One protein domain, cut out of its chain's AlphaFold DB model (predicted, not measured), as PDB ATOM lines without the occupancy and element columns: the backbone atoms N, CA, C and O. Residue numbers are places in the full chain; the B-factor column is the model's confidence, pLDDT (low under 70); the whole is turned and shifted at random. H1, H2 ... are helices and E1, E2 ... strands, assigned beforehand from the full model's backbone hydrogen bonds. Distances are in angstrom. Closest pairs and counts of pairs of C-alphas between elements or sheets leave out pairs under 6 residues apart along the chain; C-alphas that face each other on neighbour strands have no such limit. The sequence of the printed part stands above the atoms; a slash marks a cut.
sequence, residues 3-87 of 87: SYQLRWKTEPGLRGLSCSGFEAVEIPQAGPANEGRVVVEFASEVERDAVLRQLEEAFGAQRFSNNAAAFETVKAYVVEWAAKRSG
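This is residues 3 to 87 of the 87 residues of an uncharacterized protein of Acidobacteria bacterium (UniProt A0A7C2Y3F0). Two layers: a strongly twisted sheet, made of the long hairpin E1 and E2 with short E3 beside E1, and helices H1 and H2 covering one face. The printed part has 85 residues, with three named strands and two named helices in the order E1, E2, E3, H1, H2 along the chain; the sheet, E2 E1 E3, is antiparallel and the class mixed. The whole is compact, radius of gyration of the C-alphas 12.9 A, spanning 38 by 26 by 22 A.

E1, residues 3 to 13, begins at C-alpha 3 (9.105, 129.820, -3.914) and measures 31.7 A. E2, residues 16 to 27, 30.8 A, bends by 54 degrees at residue 21. E3 is residues 38 to 42, 12.9 A. H1 is residues 45 to 60, 21.8 A. H2, residues 67 to 86, 29.0 A, ends at C-alpha 86 (19.302, 126.539, 7.299).

Inner strand E1 is antiparallel to E2, with N 7 and O 23 2.9 A apart, and to E3, with N 4 and O 40 2.8 A apart, both within hydrogen-bond range. H1 and H2 are on the same face. The closest C-alphas of E2 and H1, Cys 19 and Phe 59, are 5.7 A apart; of E3 and H2, Val 38 and Lys 75, 5.8 A. H1 and H2 are close but not clearly touching, at a steep tilt of 40 degrees, opposite ways; their closest C-alphas, Leu 55 and Val 74, are 7.9 A apart. In both helices every O i to N i+4 pair is within hydrogen-bond range.

The C-alphas farthest apart, Leu 14 and Gly 87, are 39.9 A apart. The printed part has no cut and no long link. Confidence is under 70 at residues 28 to 35 and 86 to 87.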
ATOM      1  N   SER A   3       9.799 128.969  -4.875       88.50
ATOM      2  CA  SER A   3       9.105 129.820  -3.914       88.50
ATOM      3  C   SER A   3       7.609 129.538  -3.980       88.50
ATOM      4  O   SER A   3       7.017 129.484  -5.057       88.50
ATOM      5  N   TYR A   4       6.984 129.405  -2.819       90.25
ATOM      6  CA  TYR A   4       5.557 129.177  -2.679       90.25
ATOM      7  C   TYR A   4       4.949 130.269  -1.810       90.25
ATOM      8  O   TYR A   4       5.486 130.628  -0.760       90.25
ATOM      9  N   GLN A   5       3.803 130.787  -2.235       91.38
ATOM     10  CA  GLN A   5       2.936 131.572  -1.377       91.38
ATOM     11  C   GLN A   5       2.061 130.620  -0.561       91.38
ATOM     12  O   GLN A   5       1.272 129.860  -1.129       91.38
ATOM     13  N   LEU A   6       2.153 130.710   0.763       91.88
ATOM     14  CA  LEU A   6       1.224 130.039   1.662       91.88
ATOM     15  C   LEU A   6      -0.106 130.787   1.705       91.88
ATOM     16  O   LEU A   6      -0.153 132.020   1.805       91.88
ATOM     17  N   ARG A   7      -1.190 130.023   1.639       91.75
ATOM     18  CA  ARG A   7      -2.562 130.495   1.815       91.75
ATOM     19  C   ARG A   7      -3.281 129.566   2.778       91.75
ATOM     20  O   ARG A   7      -2.897 128.415   2.937       91.75
ATOM     21  N   TRP A   8      -4.297 130.091   3.438       92.81
ATOM     22  CA  TRP A   8      -5.149 129.344   4.352       92.81
ATOM     23  C   TRP A   8      -6.495 130.050   4.459       92.81
ATOM     24  O   TRP A   8      -6.660 131.198   4.030       92.81
ATOM     25  N   LYS A   9      -7.462 129.360   5.049       90.62
ATOM     26  CA  LYS A   9      -8.771 129.906   5.388       90.62
ATOM     27  C   LYS A   9      -8.776 130.311   6.848       90.62
ATOM     28  O   LYS A   9      -8.263 129.591   7.700       90.62
ATOM     29  N   THR A  10      -9.392 131.453   7.132       88.81
ATOM     30  CA  THR A  10      -9.690 131.865   8.501       88.81
ATOM     31  C   THR A  10     -11.174 131.674   8.756       88.81
ATOM     32  O   THR A  10     -12.008 132.370   8.179       88.81
ATOM     33  N   GLU A  11     -11.511 130.719   9.615       86.75
ATOM     34  CA  GLU A  11     -12.894 130.379   9.932       86.75
ATOM     35  C   GLU A  11     -13.272 130.943  11.308       86.75
ATOM     36  O   GLU A  11     -12.609 130.638  12.308       86.75
ATOM     37  N   PRO A  12     -14.322 131.778  11.404       82.06
ATOM     38  CA  PRO A  12     -14.817 132.247  12.687       82.06
ATOM     39  C   PRO A  12     -15.540 131.131  13.439       82.06
ATOM     40  O   PRO A  12     -16.424 130.467  12.904       82.06
ATOM     41  N   GLY A  13     -15.187 130.946  14.710       76.69
ATOM     42  CA  GLY A  13     -15.845 130.007  15.611       76.69
ATOM     43  C   GLY A  13     -16.227 130.643  16.945       76.69
ATOM     44  O   GLY A  13     -15.807 131.750  17.280       76.69
ATOM     45  N   LEU A  14     -16.979 129.888  17.752       72.00
ATOM     46  CA  LEU A  14     -17.502 130.299  19.068       72.00
ATOM     47  C   LEU A  14     -16.437 130.794  20.068       72.00
ATOM     48  O   LEU A  14     -16.788 131.372  21.092       72.00
ATOM     49  N   ARG A  15     -15.146 130.551  19.810       77.19
ATOM     50  CA  ARG A  15     -14.022 130.918  20.690       77.19
ATOM     51  C   ARG A  15     -12.928 131.729  19.990       77.19
ATOM     52  O   ARG A  15     -11.827 131.839  20.518       77.19
ATOM     53  N   GLY A  16     -13.214 132.262  18.806       83.62
ATOM     54  CA  GLY A  16     -12.256 132.996  17.984       83.62
ATOM     55  C   GLY A  16     -12.026 132.351  16.623       83.62
ATOM     56  O   GLY A  16     -12.696 131.388  16.237       83.62
ATOM     57  N   LEU A  17     -11.068 132.906  15.896       86.69
ATOM     58  CA  LEU A  17     -10.718 132.510  14.541       86.69
ATOM     59  C   LEU A  17      -9.794 131.287  14.565       86.69
ATOM     60  O   LEU A  17      -8.860 131.244  15.364       86.69
ATOM     61  N   SER A  18     -10.035 130.312  13.697       87.88
ATOM     62  CA  SER A  18      -9.103 129.211  13.417       87.88
ATOM     63  C   SER A  18      -8.536 129.348  12.011       87.88
ATOM     64  O   SER A  18      -9.245 129.805  11.114       87.88
ATOM     65  N   CYS A  19      -7.281 128.940  11.824       90.44
ATOM     66  CA  CYS A  19      -6.669 128.825  10.502       90.44
ATOM     67  C   CYS A  19      -6.657 127.356  10.082       90.44
ATOM     68  O   CYS A  19      -6.196 126.512  10.847       90.44
ATOM     69  N   SER A  20      -7.165 127.069   8.890       89.31
ATOM     70  CA  SER A  20      -7.282 125.717   8.334       89.31
ATOM     71  C   SER A  20      -7.147 125.753   6.809       89.31
ATOM     72  O   SER A  20      -7.252 126.816   6.188       89.31
ATOM     73  N   GLY A  21      -6.935 124.600   6.176       91.00
ATOM     74  CA  GLY A  21      -6.861 124.500   4.718       91.00
ATOM     75  C   GLY A  21      -5.613 125.175   4.159       91.00
ATOM     76  O   GLY A  21      -5.707 125.956   3.212       91.00
ATOM     77  N   PHE A  22      -4.471 124.917   4.790       93.31
ATOM     78  CA  PHE A  22      -3.181 125.426   4.364       93.31
ATOM     79  C   PHE A  22      -2.807 124.843   3.001       93.31
ATOM     80  O   PHE A  22      -2.758 123.630   2.804       93.31
ATOM     81  N   GLU A  23      -2.498 125.728   2.061       93.00
ATOM     82  CA  GLU A  23      -2.058 125.389   0.714       93.00
ATOM     83  C   GLU A  23      -0.807 126.190   0.345       93.00
ATOM     84  O   GLU A  23      -0.602 127.321   0.794       93.00
ATOM     85  N   ALA A  24       0.033 125.598  -0.500       93.25
ATOM     86  CA  ALA A  24       1.227 126.227  -1.040       93.25
ATOM     87  C   ALA A  24       1.054 126.400  -2.550       93.25
ATOM     88  O   ALA A  24       1.016 125.426  -3.299       93.25
ATOM     89  N   VAL A  25       0.961 127.650  -2.996       91.19
ATOM     90  CA  VAL A  25       0.830 127.998  -4.412       91.19
ATOM     91  C   VAL A  25       2.191 128.427  -4.932       91.19
ATOM     92  O   VAL A  25       2.758 129.394  -4.427       91.19
ATOM     93  N   GLU A  26       2.721 127.712  -5.921       90.06
ATOM     94  CA  GLU A  26       4.008 128.048  -6.535       90.06
ATOM     95  C   GLU A  26       3.950 129.443  -7.160       90.06
ATOM     96  O   GLU A  26       2.980 129.783  -7.844       90.06
ATOM     97  N   ILE A  27       4.975 130.260  -6.915       86.50
ATOM     98  CA  ILE A  27       5.080 131.601  -7.483       86.50
ATOM     99  C   ILE A  27       6.367 131.750  -8.308       86.50
ATOM    100  O   ILE A  27       7.426 131.306  -7.868       86.50
ATOM    101  N   PRO A  28       6.314 132.416  -9.482       69.56
ATOM    102  CA  PRO A  28       7.458 132.487 -10.397       69.56
ATOM    103  C   PRO A  28       8.673 133.248  -9.849       69.56
ATOM    104  O   PRO A  28       9.788 133.012 -10.296       69.56
ATOM    105  N   GLN A  29       8.466 134.186  -8.919       65.31
ATOM    106  CA  GLN A  29       9.517 134.985  -8.285       65.31
ATOM    107  C   GLN A  29       8.972 135.631  -7.004       65.31
ATOM    108  O   GLN A  29       7.928 136.288  -7.033       65.31
ATOM    109  N   ALA A  30       9.691 135.493  -5.888       58.47
ATOM    110  CA  ALA A  30       9.454 136.289  -4.686       58.47
ATOM    111  C   ALA A  30       9.889 137.746  -4.951       58.47
ATOM    112  O   ALA A  30      11.032 138.127  -4.710       58.47
ATOM    113  N   GLY A  31       9.000 138.549  -5.539       55.69
ATOM    114  CA  GLY A  31       9.235 139.975  -5.777       55.69
ATOM    115  C   GLY A  31       9.138 140.816  -4.492       55.69
ATOM    116  O   GLY A  31       8.560 140.366  -3.499       55.69
ATOM    117  N   PRO A  32       9.658 142.058  -4.486       52.59
ATOM    118  CA  PRO A  32       9.594 142.955  -3.335       52.59
ATOM    119  C   PRO A  32       8.190 143.567  -3.197       52.59
ATOM    120  O   PRO A  32       7.956 144.713  -3.559       52.59
ATOM    121  N   ALA A  33       7.243 142.765  -2.710       52.44
ATOM    122  CA  ALA A  33       5.953 143.184  -2.156       52.44
ATOM    123  C   ALA A  33       5.332 141.999  -1.389       52.44
ATOM    124  O   ALA A  33       4.273 141.482  -1.746       52.44
ATOM    125  N   ASN A  34       6.028 141.522  -0.350       56.91
ATOM    126  CA  ASN A  34       5.529 140.463   0.538       56.91
ATOM    127  C   ASN A  34       4.729 141.022   1.731       56.91
ATOM    128  O   ASN A  34       4.389 140.274   2.647       56.91
ATOM    129  N   GLU A  35       4.417 142.322   1.753       57.53
ATOM    130  CA  GLU A  35       3.504 142.878   2.757       57.53
ATOM    131  C   GLU A  35       2.130 142.213   2.611       57.53
ATOM    132  O   GLU A  35       1.457 142.327   1.587       57.53
ATOM    133  N   GLY A  36       1.746 141.436   3.627       70.81
ATOM    134  CA  GLY A  36       0.503 140.665   3.634       70.81
ATOM    135  C   GLY A  36       0.571 139.295   2.949       70.81
ATOM    136  O   GLY A  36      -0.469 138.660   2.780       70.81
ATOM    137  N   ARG A  37       1.758 138.800   2.566       82.88
ATOM    138  CA  ARG A  37       1.936 137.433   2.043       82.88
ATOM    139  C   ARG A  37       2.962 136.663   2.863       82.88
ATOM    140  O   ARG A  37       3.973 137.215   3.284       82.88
ATOM    141  N   VAL A  38       2.718 135.369   3.041       87.19
ATOM    142  CA  VAL A  38       3.709 134.445   3.598       87.19
ATOM    143  C   VAL A  38       4.321 133.683   2.430       87.19
ATOM    144  O   VAL A  38       3.629 132.922   1.757       87.19
ATOM    145  N   VAL A  39       5.598 133.944   2.156       88.94
ATOM    146  CA  VAL A  39       6.362 133.290   1.089       88.94
ATOM    147  C   VAL A  39       7.437 132.422   1.723       88.94
ATOM    148  O   VAL A  39       8.144 132.873   2.623       88.94
ATOM    149  N   VAL A  40       7.547 131.186   1.251       87.81
ATOM    150  CA  VAL A  40       8.496 130.188   1.743       87.81
ATOM    151  C   VAL A  40       9.087 129.421   0.572       87.81
ATOM    152  O   VAL A  40       8.420 129.199  -0.437       87.81
ATOM    153  N   GLU A  41      10.347 129.025   0.689       89.31
ATOM    154  CA  GLU A  41      11.004 128.196  -0.313       89.31
ATOM    155  C   GLU A  41      11.057 126.749   0.155       89.31
ATOM    156  O   GLU A  41      11.534 126.462   1.254       89.31
ATOM    157  N   PHE A  42      10.614 125.840  -0.710       89.38
ATOM    158  CA  PHE A  42      10.725 124.406  -0.478       89.38
ATOM    159  C   PHE A  42      11.780 123.798  -1.410       89.38
ATOM    160  O   PHE A  42      11.923 124.164  -2.585       89.38
ATOM    161  N   ALA A  43      12.553 122.861  -0.872       88.38
ATOM    162  CA  ALA A  43      13.522 122.053  -1.596       88.38
ATOM    163  C   ALA A  43      12.870 120.878  -2.330       88.38
ATOM    164  O   ALA A  43      13.415 120.436  -3.341       88.38
ATOM    165  N   SER A  44      11.721 120.389  -1.855       90.12
ATOM    166  CA  SER A  44      10.953 119.327  -2.512       90.12
ATOM    167  C   SER A  44       9.463 119.402  -2.180       90.12
ATOM    168  O   SER A  44       9.065 120.013  -1.188       90.12
ATOM    169  N   GLU A  45       8.638 118.724  -2.976       89.62
ATOM    170  CA  GLU A  45       7.202 118.590  -2.704       89.62
ATOM    171  C   GLU A  45       6.919 117.822  -1.407       89.62
ATOM    172  O   GLU A  45       5.988 118.155  -0.683       89.62
ATOM    173  N   VAL A  46       7.770 116.850  -1.059       91.56
ATOM    174  CA  VAL A  46       7.661 116.102   0.204       91.56
ATOM    175  C   VAL A  46       7.846 117.029   1.405       91.56
ATOM    176  O   VAL A  46       7.118 116.930   2.389       91.56
ATOM    177  N   GLU A  47       8.803 117.957   1.321       90.88
ATOM    178  CA  GLU A  47       9.021 118.969   2.358       90.88
ATOM    179  C   GLU A  47       7.837 119.937   2.451       90.88
ATOM    180  O   GLU A  47       7.351 120.192   3.552       90.88
ATOM    181  N   ARG A  48       7.336 120.423   1.305       91.81
ATOM    182  CA  ARG A  48       6.134 121.266   1.233       91.81
ATOM    183  C   ARG A  48       4.970 120.606   1.968       91.81
ATOM    184  O   ARG A  48       4.397 121.210   2.871       91.81
ATOM    185  N   ASP A  49       4.652 119.363   1.624       93.00
ATOM    186  CA  ASP A  49       3.502 118.652   2.183       93.00
ATOM    187  C   ASP A  49       3.683 118.368   3.685       93.00
ATOM    188  O   ASP A  49       2.735 118.495   4.465       93.00
ATOM    189  N   ALA A  50       4.909 118.064   4.126       92.38
ATOM    190  CA  ALA A  50       5.226 117.893   5.542       92.38
ATOM    191  C   ALA A  50       5.044 119.190   6.349       92.38
ATOM    192  O   ALA A  50       4.584 119.147   7.491       92.38
ATOM    193  N   VAL A  51       5.390 120.345   5.774       92.25
ATOM    194  CA  VAL A  51       5.197 121.652   6.417       92.25
ATOM    195  C   VAL A  51       3.728 122.045   6.441       92.25
ATOM    196  O   VAL A  51       3.247 122.476   7.485       92.25
ATOM    197  N   LEU A  52       2.991 121.842   5.345       93.62
ATOM    198  CA  LEU A  52       1.547 122.093   5.307       93.62
ATOM    199  C   LEU A  52       0.817 121.287   6.385       93.62
ATOM    200  O   LEU A  52      -0.007 121.835   7.114       93.62
ATOM    201  N   ARG A  53       1.183 120.016   6.562       93.25
ATOM    202  CA  ARG A  53       0.615 119.180   7.623       93.25
ATOM    203  C   ARG A  53       0.935 119.702   9.027       93.25
ATOM    204  O   ARG A  53       0.051 119.725   9.876       93.25
ATOM    205  N   GLN A  54       2.168 120.143   9.268       92.38
ATOM    206  CA  GLN A  54       2.539 120.741  10.553       92.38
ATOM    207  C   GLN A  54       1.761 122.029  10.838       92.38
ATOM    208  O   GLN A  54       1.371 122.259  11.978       92.38
ATOM    209  N   LEU A  55       1.508 122.855   9.816       92.56
ATOM    210  CA  LEU A  55       0.684 124.058   9.952       92.56
ATOM    211  C   LEU A  55      -0.757 123.701  10.342       92.56
ATOM    212  O   LEU A  55      -1.294 124.302  11.267       92.56
ATOM    213  N   GLU A  56      -1.359 122.696   9.705       92.31
ATOM    214  CA  GLU A  56      -2.697 122.210  10.078       92.31
ATOM    215  C   GLU A  56      -2.748 121.722  11.531       92.31
ATOM    216  O   GLU A  56      -3.650 122.082  12.287       92.31
ATOM    217  N   GLU A  57      -1.758 120.932  11.952       91.25
ATOM    218  CA  GLU A  57      -1.687 120.394  13.313       91.25
ATOM    219  C   GLU A  57      -1.452 121.501  14.360       91.25
ATOM    220  O   GLU A  57      -2.084 121.493  15.419       91.25
ATOM    221  N   ALA A  58      -0.597 122.483  14.055       89.25
ATOM    222  CA  ALA A  58      -0.288 123.593  14.954       89.25
ATOM    223  C   ALA A  58      -1.452 124.588  15.080       89.25
ATOM    224  O   ALA A  58      -1.780 125.037  16.181       89.25
ATOM    225  N   PHE A  59      -2.096 124.927  13.961       89.19
ATOM    226  CA  PHE A  59      -3.065 126.021  13.900       89.19
ATOM    227  C   PHE A  59      -4.527 125.579  13.949       89.19
ATOM    228  O   PHE A  59      -5.371 126.376  14.366       89.19
ATOM    229  N   GLY A  60      -4.838 124.321  13.630       81.81
ATOM    230  CA  GLY A  60      -6.206 123.799  13.690       81.81
ATOM    231  C   GLY A  60      -6.794 123.796  15.109       81.81
ATOM    232  O   GLY A  60      -7.996 124.003  15.292       81.81
ATOM    233  N   ALA A  61      -5.951 123.624  16.132       80.19
ATOM    234  CA  ALA A  61      -6.353 123.704  17.541       80.19
ATOM    235  C   ALA A  61      -6.275 125.130  18.118       80.19
ATOM    236  O   ALA A  61      -6.886 125.415  19.155       80.19
ATOM    237  N   GLN A  62      -5.540 126.034  17.465       84.75
ATOM    238  CA  GLN A  62      -5.292 127.379  17.965       84.75
ATOM    239  C   GLN A  62      -6.474 128.308  17.674       84.75
ATOM    240  O   GLN A  62      -7.149 128.216  16.648       84.75
ATOM    241  N   ARG A  63      -6.744 129.222  18.611       88.88
ATOM    242  CA  ARG A  63      -7.785 130.241  18.469       88.88
ATOM    243  C   ARG A  63      -7.176 131.625  18.538       88.88
ATOM    244  O   ARG A  63      -6.508 131.971  19.509       88.88
ATOM    245  N   PHE A  64      -7.436 132.409  17.503       88.12
ATOM    246  CA  PHE A  64      -6.948 133.769  17.355       88.12
ATOM    247  C   PHE A  64      -8.051 134.778  17.653       88.12
ATOM    248  O   PHE A  64      -9.220 134.577  17.320       88.12
ATOM    249  N   SER A  65      -7.660 135.896  18.260       86.44
ATOM    250  CA  SER A  65      -8.559 137.007  18.573       86.44
ATOM    251  C   SER A  65      -8.915 137.849  17.342       86.44
ATOM    252  O   SER A  65      -9.993 138.433  17.302       86.44
ATOM    253  N   ASN A  66      -8.032 137.918  16.337       86.94
ATOM    254  CA  ASN A  66      -8.252 138.637  15.080       86.94
ATOM    255  C   ASN A  66      -7.363 138.097  13.936       86.94
ATOM    256  O   ASN A  66      -6.443 137.309  14.162       86.94
ATOM    257  N   ASN A  67      -7.648 138.531  12.702       86.12
ATOM    258  CA  ASN A  67      -6.922 138.097  11.500       86.12
ATOM    259  C   ASN A  67      -5.439 138.499  11.511       86.12
ATOM    260  O   ASN A  67      -4.609 137.743  11.017       86.12
ATOM    261  N   ALA A  68      -5.094 139.659  12.079       88.69
ATOM    262  CA  ALA A  68      -3.709 140.129  12.133       88.69
ATOM    263  C   ALA A  68      -2.847 139.236  13.037       88.69
ATOM    264  O   ALA A  68      -1.763 138.821  12.644       88.69
ATOM    265  N   ALA A  69      -3.363 138.865  14.211       89.19
ATOM    266  CA  ALA A  69      -2.704 137.938  15.123       89.19
ATOM    267  C   ALA A  69      -2.505 136.562  14.474       89.19
ATOM    268  O   ALA A  69      -1.434 135.971  14.597       89.19
ATOM    269  N   ALA A  70      -3.517 136.074  13.751       89.31
ATOM    270  CA  ALA A  70      -3.430 134.813  13.024       89.31
ATOM    271  C   ALA A  70      -2.340 134.858  11.939       89.31
ATOM    272  O   ALA A  70      -1.487 133.976  11.875       89.31
ATOM    273  N   PHE A  71      -2.326 135.927  11.138       89.81
ATOM    274  CA  PHE A  71      -1.340 136.132  10.082       89.81
ATOM    275  C   PHE A  71       0.092 136.228  10.620       89.81
ATOM    276  O   PHE A  71       0.964 135.495  10.155       89.81
ATOM    277  N   GLU A  72       0.337 137.080  11.618       90.25
ATOM    278  CA  GLU A  72       1.680 137.255  12.184       90.25
ATOM    279  C   GLU A  72       2.189 135.971  12.849       90.25
ATOM    280  O   GLU A  72       3.372 135.656  12.739       90.25
ATOM    281  N   THR A  73       1.307 135.175  13.465       91.12
ATOM    282  CA  THR A  73       1.707 133.895  14.072       91.12
ATOM    283  C   THR A  73       2.096 132.862  13.012       91.12
ATOM    284  O   THR A  73       3.134 132.217  13.146       91.12
ATOM    285  N   VAL A  74       1.315 132.725  11.930       90.62
ATOM    286  CA  VAL A  74       1.665 131.831  10.808       90.62
ATOM    287  C   VAL A  74       2.977 132.275  10.157       90.62
ATOM    288  O   VAL A  74       3.859 131.455   9.909       90.62
ATOM    289  N   LYS A  75       3.143 133.582   9.923       90.94
ATOM    290  CA  LYS A  75       4.372 134.154   9.366       90.94
ATOM    291  C   LYS A  75       5.584 133.855  10.250       90.94
ATOM    292  O   LYS A  75       6.594 133.384   9.735       90.94
ATOM    293  N   ALA A  76       5.481 134.091  11.558       91.25
ATOM    294  CA  ALA A  76       6.553 133.805  12.508       91.25
ATOM    295  C   ALA A  76       6.923 132.315  12.513       91.25
ATOM    296  O   ALA A  76       8.100 131.985  12.399       91.25
ATOM    297  N   TYR A  77       5.928 131.422  12.539       91.31
ATOM    298  CA  TYR A  77       6.147 129.974  12.494       91.31
ATOM    299  C   TYR A  77       6.955 129.548  11.261       91.31
ATOM    300  O   TYR A  77       7.918 128.790  11.366       91.31
ATOM    301  N   VAL A  78       6.587 130.059  10.086       89.19
ATOM    302  CA  VAL A  78       7.243 129.715   8.817       89.19
ATOM    303  C   VAL A  78       8.659 130.291   8.743       89.19
ATOM    304  O   VAL A  78       9.567 129.606   8.275       89.19
ATOM    305  N   VAL A  79       8.871 131.514   9.239       88.25
ATOM    306  CA  VAL A  79      10.207 132.129   9.330       88.25
ATOM    307  C   VAL A  79      11.116 131.332  10.266       88.25
ATOM    308  O   VAL A  79      12.255 131.041   9.911       88.25
ATOM    309  N   GLU A  80      10.618 130.929  11.437       89.38
ATOM    310  CA  GLU A  80      11.376 130.090  12.369       89.38
ATOM    311  C   GLU A  80      11.682 128.708  11.790       89.38
ATOM    312  O   GLU A  80      12.797 128.207  11.944       89.38
ATOM    313  N   TRP A  81      10.712 128.083  11.117       89.75
ATOM    314  CA  TRP A  81      10.922 126.818  10.420       89.75
ATOM    315  C   TRP A  81      12.024 126.948   9.359       89.75
ATOM    316  O   TRP A  81      12.952 126.137   9.335       89.75
ATOM    317  N   ALA A  82      11.976 128.000   8.538       86.19
ATOM    318  CA  ALA A  82      12.975 128.255   7.505       86.19
ATOM    319  C   ALA A  82      14.373 128.504   8.101       86.19
ATOM    320  O   ALA A  82      15.360 127.999   7.572       86.19
ATOM    321  N   ALA A  83      14.462 129.211   9.233       85.94
ATOM    322  CA  ALA A  83      15.723 129.420   9.944       85.94
ATOM    323  C   ALA A  83      16.313 128.101  10.476       85.94
ATOM    324  O   ALA A  83      17.502 127.842  10.288       85.94
ATOM    325  N   LYS A  84      15.481 127.232  11.074       85.94
ATOM    326  CA  LYS A  84      15.890 125.899  11.570       85.94
ATOM    327  C   LYS A  84      16.330 124.953  10.456       85.94
ATOM    328  O   LYS A  84      17.139 124.071  10.699       85.94
ATOM    329  N   ARG A  85      15.798 125.124   9.247       80.38
ATOM    330  CA  ARG A  85      16.196 124.364   8.053       80.38
ATOM    331  C   ARG A  85      17.598 124.746   7.554       80.38
ATOM    332  O   ARG A  85      18.250 123.934   6.909       80.38
ATOM    333  N   SER A  86      18.025 125.991   7.788       64.25
ATOM    334  CA  SER A  86      19.302 126.539   7.299       64.25
ATOM    335  C   SER A  86      20.483 126.428   8.270       64.25
ATOM    336  O   SER A  86      21.603 126.746   7.870       64.25
ATOM    337  N   GLY A  87      20.239 126.026   9.521       52.38
ATOM    338  CA  GLY A  87      21.266 125.795  10.547       52.38
ATOM    339  C   GLY A  87      21.601 124.319  10.686       52.38
ATOM    340  O   GLY A  87      22.793 124.027  10.916       52.38
TER     341      GLY A  87